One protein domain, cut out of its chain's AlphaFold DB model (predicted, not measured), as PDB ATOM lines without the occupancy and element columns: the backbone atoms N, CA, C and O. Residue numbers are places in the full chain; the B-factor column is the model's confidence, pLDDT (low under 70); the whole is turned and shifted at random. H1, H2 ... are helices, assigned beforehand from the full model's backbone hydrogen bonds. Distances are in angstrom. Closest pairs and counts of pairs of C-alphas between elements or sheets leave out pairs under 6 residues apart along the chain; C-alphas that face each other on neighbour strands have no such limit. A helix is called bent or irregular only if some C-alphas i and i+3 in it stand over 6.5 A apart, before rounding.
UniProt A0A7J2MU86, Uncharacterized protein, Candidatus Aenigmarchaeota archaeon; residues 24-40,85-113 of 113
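Overview. This is residues 24 to 40 and 85 to 113 of the 113 residues of an uncharacterized protein of Candidatus Aenigmarchaeota archaeon (UniProt A0A7J2MU86). One long helix, H2, makes most of the length of a thin rod, and a shorter helix, H1, runs the same way beside its first part with little contact between them. Residues 97 to 113, of which 97 to 110 belong to H2, stick out free of the rest, and at the other end residues 24 to 26 lead into H1. The printed part has 46 residues with two named helices, H1 then H2 along the chain, and no named strand; the class is all helix. The whole is extended, with a radius of gyration of the C-alphas of 15.7 A, and spans 56 by 18 by 12 A.

Arrangement. H2, residues 85 to 110, is the longest helix, with 26 residues. H1, residues 27 to 40, is close to H2 but not clearly touching, with 1 pair of C-alphas within 8 A. The closest C-alphas of the two helices are those of Leu 36 and Leu 92, 7.8 A apart. Their lines stand at a shallow tilt of 34 degrees, only just short of steep, and they run the same way. Their centres are 18.1 A apart. In H1 and H2 every O i to N i+4 pair is within hydrogen-bond range.

Along the chain. H2 measures 38.8 A from C-alpha 85 at (-34.352, -8.426, 44.804) to C-alpha 110 at (-28.833, -46.846, 46.354). H1 has 14 residues and measures 20.1 A, beginning with C-alpha 27 at (-48.472, -8.226, 41.706). Neither helix is bent.

Size, cuts and confidence. The two C-alphas farthest apart are those of Val 24 and Lys 113, 56.1 A. Residues 41 to 84 are not printed; across this cut, which holds the link from H1 to H2, C-alphas 40 and 85 are 16.7 A apart. The mean pLDDT of the printed part is 74.3, and residues 99 to 113 are under 70. Lys 113 is the chain's last residue.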
ATOM      1  N   VAL A  24     -48.239   0.432  48.210       76.75
ATOM      2  CA  VAL A  24     -48.964  -0.434  47.279       76.75
ATOM      3  C   VAL A  24     -47.945  -1.373  46.640       76.75
ATOM      4  O   VAL A  24     -47.075  -0.932  45.893       76.75
ATOM      5  N   VAL A  25     -48.032  -2.657  46.977       82.81
ATOM      6  CA  VAL A  25     -47.132  -3.702  46.472       82.81
ATOM      7  C   VAL A  25     -47.577  -4.137  45.077       82.81
ATOM      8  O   VAL A  25     -48.778  -4.262  44.821       82.81
ATOM      9  N   SER A  26     -46.627  -4.380  44.172       87.12
ATOM     10  CA  SER A  26     -46.942  -4.883  42.830       87.12
ATOM     11  C   SER A  26     -47.339  -6.368  42.844       87.12
ATOM     12  O   SER A  26     -46.955  -7.142  43.725       87.12
ATOM     13  N   GLU A  27     -48.089  -6.811  41.830       88.19
ATOM     14  CA  GLU A  27     -48.472  -8.226  41.706       88.19
ATOM     15  C   GLU A  27     -47.268  -9.161  41.513       88.19
ATOM     16  O   GLU A  27     -47.296 -10.313  41.952       88.19
ATOM     17  N   GLU A  28     -46.216  -8.688  40.845       86.25
ATOM     18  CA  GLU A  28     -45.001  -9.471  40.594       86.25
ATOM     19  C   GLU A  28     -44.235  -9.742  41.892       86.25
ATOM     20  O   GLU A  28     -43.822 -10.877  42.146       86.25
ATOM     21  N   GLU A  29     -44.113  -8.729  42.752       83.25
ATOM     22  CA  GLU A  29     -43.501  -8.856  44.077       83.25
ATOM     23  C   GLU A  29     -44.307  -9.791  44.982       83.25
ATOM     24  O   GLU A  29     -43.727 -10.637  45.666       83.25
ATOM     25  N   LEU A  30     -45.643  -9.711  44.940       88.75
ATOM     26  CA  LEU A  30     -46.518 -10.616  45.692       88.75
ATOM     27  C   LEU A  30     -46.349 -12.075  45.259       88.75
ATOM     28  O   LEU A  30     -46.240 -12.960  46.110       88.75
ATOM     29  N   LYS A  31     -46.292 -12.340  43.948       89.06
ATOM     30  CA  LYS A  31     -46.060 -13.694  43.418       89.06
ATOM     31  C   LYS A  31     -44.703 -14.238  43.857       89.06
ATOM     32  O   LYS A  31     -44.622 -15.379  44.311       89.06
ATOM     33  N   LEU A  32     -43.650 -13.420  43.777       86.69
ATOM     34  CA  LEU A  32     -42.314 -13.804  44.234       86.69
ATOM     35  C   LEU A  32     -42.302 -14.133  45.737       86.69
ATOM     36  O   LEU A  32     -41.759 -15.164  46.133       86.69
ATOM     37  N   ALA A  33     -42.941 -13.302  46.564       87.81
ATOM     38  CA  ALA A  33     -43.048 -13.525  48.005       87.81
ATOM     39  C   ALA A  33     -43.796 -14.826  48.340       87.81
ATOM     40  O   ALA A  33     -43.344 -15.599  49.184       87.81
ATOM     41  N   GLN A  34     -44.903 -15.118  47.651       89.44
ATOM     42  CA  GLN A  34     -45.646 -16.365  47.849       89.44
ATOM     43  C   GLN A  34     -44.807 -17.600  47.510       89.44
ATOM     44  O   GLN A  34     -44.799 -18.560  48.280       89.44
ATOM     45  N   MET A  35     -44.066 -17.572  46.397       88.19
ATOM     46  CA  MET A  35     -43.161 -18.665  46.028       88.19
ATOM     47  C   MET A  35     -42.059 -18.877  47.075       88.19
ATOM     48  O   MET A  35     -41.742 -20.020  47.406       88.19
ATOM     49  N   LEU A  36     -41.493 -17.792  47.617       86.06
ATOM     50  CA  LEU A  36     -40.489 -17.851  48.684       86.06
ATOM     51  C   LEU A  36     -41.053 -18.499  49.947       86.06
ATOM     52  O   LEU A  36     -40.449 -19.425  50.486       86.06
ATOM     53  N   ILE A  37     -42.229 -18.045  50.387       88.88
ATOM     54  CA  ILE A  37     -42.899 -18.597  51.565       88.88
ATOM     55  C   ILE A  37     -43.159 -20.085  51.356       88.88
ATOM     56  O   ILE A  37     -42.822 -20.869  52.231       88.88
ATOM     57  N   GLN A  38     -43.691 -20.499  50.205       88.38
ATOM     58  CA  GLN A  38     -43.979 -21.911  49.939       88.38
ATOM     59  C   GLN A  38     -42.731 -22.796  49.992       88.38
ATOM     60  O   GLN A  38     -42.795 -23.881  50.561       88.38
ATOM     61  N   LYS A  39     -41.598 -22.339  49.445       86.25
ATOM     62  CA  LYS A  39     -40.344 -23.110  49.470       86.25
ATOM     63  C   LYS A  39     -39.700 -23.188  50.855       86.25
ATOM     64  O   LYS A  39     -39.043 -24.178  51.151       86.25
ATOM     65  N   LEU A  40     -39.845 -22.148  51.678       85.00
ATOM     66  CA  LEU A  40     -39.269 -22.096  53.030       85.00
ATOM     67  C   LEU A  40     -40.228 -22.601  54.114       85.00
ATOM     68  O   LEU A  40     -39.829 -22.765  55.267       85.00
ATOM     69  N   VAL A  85     -33.592  -7.576  45.741       76.62
ATOM     70  CA  VAL A  85     -34.352  -8.426  44.804       76.62
ATOM     71  C   VAL A  85     -33.440  -9.407  44.066       76.62
ATOM     72  O   VAL A  85     -33.810 -10.559  43.846       76.62
ATOM     73  N   GLU A  86     -32.239  -8.966  43.699       77.56
ATOM     74  CA  GLU A  86     -31.242  -9.813  43.043       77.56
ATOM     75  C   GLU A  86     -30.706 -10.875  44.007       77.56
ATOM     76  O   GLU A  86     -30.714 -12.058  43.676       77.56
ATOM     77  N   ALA A  87     -30.374 -10.481  45.243       79.12
ATOM     78  CA  ALA A  87     -29.942 -11.407  46.287       79.12
ATOM     79  C   ALA A  87     -30.997 -12.489  46.588       79.12
ATOM     80  O   ALA A  87     -30.660 -13.663  46.751       79.12
ATOM     81  N   LEU A  88     -32.283 -12.120  46.606       76.81
ATOM     82  CA  LEU A  88     -33.383 -13.063  46.815       76.81
ATOM     83  C   LEU A  88     -33.517 -14.062  45.655       76.81
ATOM     84  O   LEU A  88     -33.684 -15.259  45.899       76.81
ATOM     85  N   LYS A  89     -33.400 -13.599  44.403       76.50
ATOM     86  CA  LYS A  89     -33.413 -14.480  43.222       76.50
ATOM     87  C   LYS A  89     -32.227 -15.445  43.227       76.50
ATOM     88  O   LYS A  89     -32.428 -16.642  43.040       76.50
ATOM     89  N   SER A  90     -31.019 -14.965  43.524       78.62
ATOM     90  CA  SER A  90     -29.831 -15.823  43.619       78.62
ATOM     91  C   SER A  90     -29.944 -16.865  44.738       78.62
ATOM     92  O   SER A  90     -29.567 -18.018  44.541       78.62
ATOM     93  N   SER A  91     -30.514 -16.503  45.892       72.75
ATOM     94  CA  SER A  91     -30.723 -17.448  46.997       72.75
ATOM     95  C   SER A  91     -31.655 -18.604  46.597       72.75
ATOM     96  O   SER A  91     -31.373 -19.764  46.898       72.75
ATOM     97  N   LEU A  92     -32.710 -18.322  45.818       72.94
ATOM     98  CA  LEU A  92     -33.615 -19.346  45.278       72.94
ATOM     99  C   LEU A  92     -32.912 -20.341  44.344       72.94
ATOM    100  O   LEU A  92     -33.143 -21.547  44.453       72.94
ATOM    101  N   GLU A  93     -32.053 -19.857  43.450       77.19
ATOM    102  CA  GLU A  93     -31.294 -20.713  42.526       77.19
ATOM    103  C   GLU A  93     -30.314 -21.630  43.273       77.19
ATOM    104  O   GLU A  93     -30.133 -22.797  42.913       77.19
ATOM    105  N   MET A  94     -29.708 -21.130  44.355       72.81
ATOM    106  CA  MET A  94     -28.805 -21.916  45.199       72.81
ATOM    107  C   MET A  94     -29.535 -23.040  45.945       72.81
ATOM    108  O   MET A  94     -28.996 -24.147  46.042       72.81
ATOM    109  N   VAL A  95     -30.750 -22.786  46.446       74.19
ATOM    110  CA  VAL A  95     -31.581 -23.805  47.113       74.19
ATOM    111  C   VAL A  95     -31.982 -24.906  46.126       74.19
ATOM    112  O   VAL A  95     -31.762 -26.083  46.410       74.19
ATOM    113  N   GLU A  96     -32.457 -24.553  44.926       72.75
ATOM    114  CA  GLU A  96     -32.825 -25.545  43.901       72.75
ATOM    115  C   GLU A  96     -31.638 -26.402  43.440       72.75
ATOM    116  O   GLU A  96     -31.786 -27.590  43.132       72.75
ATOM    117  N   LYS A  97     -30.439 -25.812  43.374       71.81
ATOM    118  CA  LYS A  97     -29.223 -26.546  43.022       71.81
ATOM    119  C   LYS A  97     -28.817 -27.529  44.122       71.81
ATOM    120  O   LYS A  97     -28.460 -28.662  43.800       71.81
ATOM    121  N   LYS A  98     -28.921 -27.135  45.398       70.25
ATOM    122  CA  LYS A  98     -28.656 -28.026  46.540       70.25
ATOM    123  C   LYS A  98     -29.610 -29.219  46.570       70.25
ATOM    124  O   LYS A  98     -29.136 -30.345  46.673       70.25
ATOM    125  N   GLU A  99     -30.911 -29.007  46.373       68.06
ATOM    126  CA  GLU A  99     -31.891 -30.106  46.330       68.06
ATOM    127  C   GLU A  99     -31.606 -31.107  45.198       68.06
ATOM    128  O   GLU A  99     -31.742 -32.321  45.370       68.06
ATOM    129  N   LYS A 100     -31.179 -30.619  44.024       69.38
ATOM    130  CA  LYS A 100     -30.790 -31.482  42.896       69.38
ATOM    131  C   LYS A 100     -29.515 -32.274  43.188       69.38
ATOM    132  O   LYS A 100     -29.411 -33.423  42.763       69.38
ATOM    133  N   GLU A 101     -28.550 -31.688  43.889       68.00
ATOM    134  CA  GLU A 101     -27.313 -32.370  44.285       68.00
ATOM    135  C   GLU A 101     -27.531 -33.393  45.411       68.00
ATOM    136  O   GLU A 101     -26.884 -34.441  45.403       68.00
ATOM    137  N   GLU A 102     -28.455 -33.141  46.341       65.62
ATOM    138  CA  GLU A 102     -28.830 -34.091  47.397       65.62
ATOM    139  C   GLU A 102     -29.557 -35.316  46.830       65.62
ATOM    140  O   GLU A 102     -29.136 -36.442  47.099       65.62
ATOM    141  N   LYS A 103     -30.525 -35.119  45.922       62.75
ATOM    142  CA  LYS A 103     -31.209 -36.228  45.225       62.75
ATOM    143  C   LYS A 103     -30.247 -37.090  44.401       62.75
ATOM    144  O   LYS A 103     -30.334 -38.314  44.412       62.75
ATOM    145  N   LYS A 104     -29.253 -36.474  43.748       62.06
ATOM    146  CA  LYS A 104     -28.216 -37.203  42.993       62.06
ATOM    147  C   LYS A 104     -27.276 -38.011  43.896       62.06
ATOM    148  O   LYS A 104     -26.733 -39.021  43.460       62.06
ATOM    149  N   LYS A 105     -27.053 -37.573  45.140       59.19
ATOM    150  CA  LYS A 105     -26.229 -38.296  46.124       59.19
ATOM    151  C   LYS A 105     -26.976 -39.465  46.769       59.19
ATOM    152  O   LYS A 105     -26.324 -40.446  47.124       59.19
ATOM    153  N   GLU A 106     -28.301 -39.396  46.892       58.12
ATOM    154  CA  GLU A 106     -29.131 -40.525  47.336       58.12
ATOM    155  C   GLU A 106     -29.209 -41.638  46.277       58.12
ATOM    156  O   GLU A 106     -28.933 -42.792  46.601       58.12
ATOM    157  N   GLU A 107     -29.422 -41.305  44.998       59.44
ATOM    158  CA  GLU A 107     -29.476 -42.301  43.905       59.44
ATOM    159  C   GLU A 107     -28.148 -43.059  43.691       59.44
ATOM    160  O   GLU A 107     -28.136 -44.222  43.282       59.44
ATOM    161  N   VAL A 108     -27.005 -42.423  43.971       60.84
ATOM    162  CA  VAL A 108     -25.679 -43.064  43.865       60.84
ATOM    163  C   VAL A 108     -25.404 -44.000  45.048       60.84
ATOM    164  O   VAL A 108     -24.707 -44.999  44.880       60.84
ATOM    165  N   LYS A 109     -25.971 -43.730  46.232       56.81
ATOM    166  CA  LYS A 109     -25.867 -44.627  47.395       56.81
ATOM    167  C   LYS A 109     -26.779 -45.848  47.280       56.81
ATOM    168  O   LYS A 109     -26.411 -46.906  47.780       56.81
ATOM    169  N   GLU A 110     -27.918 -45.725  46.603       54.94
ATOM    170  CA  GLU A 110     -28.833 -46.846  46.354       54.94
ATOM    171  C   GLU A 110     -28.284 -47.833  45.309       54.94
ATOM    172  O   GLU A 110     -28.446 -49.036  45.462       54.94
ATOM    173  N   LYS A 111     -27.547 -47.351  44.297       55.41
ATOM    174  CA  LYS A 111     -26.902 -48.206  43.277       55.41
ATOM    175  C   LYS A 111     -25.568 -48.832  43.705       55.41
ATOM    176  O   LYS A 111     -24.999 -49.611  42.945       55.41
ATOM    177  N   ALA A 112     -25.050 -48.466  44.877       56.53
ATOM    178  CA  ALA A 112     -23.800 -48.990  45.436       56.53
ATOM    179  C   ALA A 112     -24.021 -50.027  46.557       56.53
ATOM    180  O   ALA A 112     -23.056 -50.433  47.207       56.53
ATOM    181  N   LYS A 113     -25.275 -50.435  46.790       44.12
ATOM    182  CA  LYS A 113     -25.679 -51.506  47.706       44.12
ATOM    183  C   LYS A 113     -26.238 -52.682  46.912       44.12
ATOM    184  O   LYS A 113     -26.018 -53.824  47.369       44.12
TER     185      LYS A 113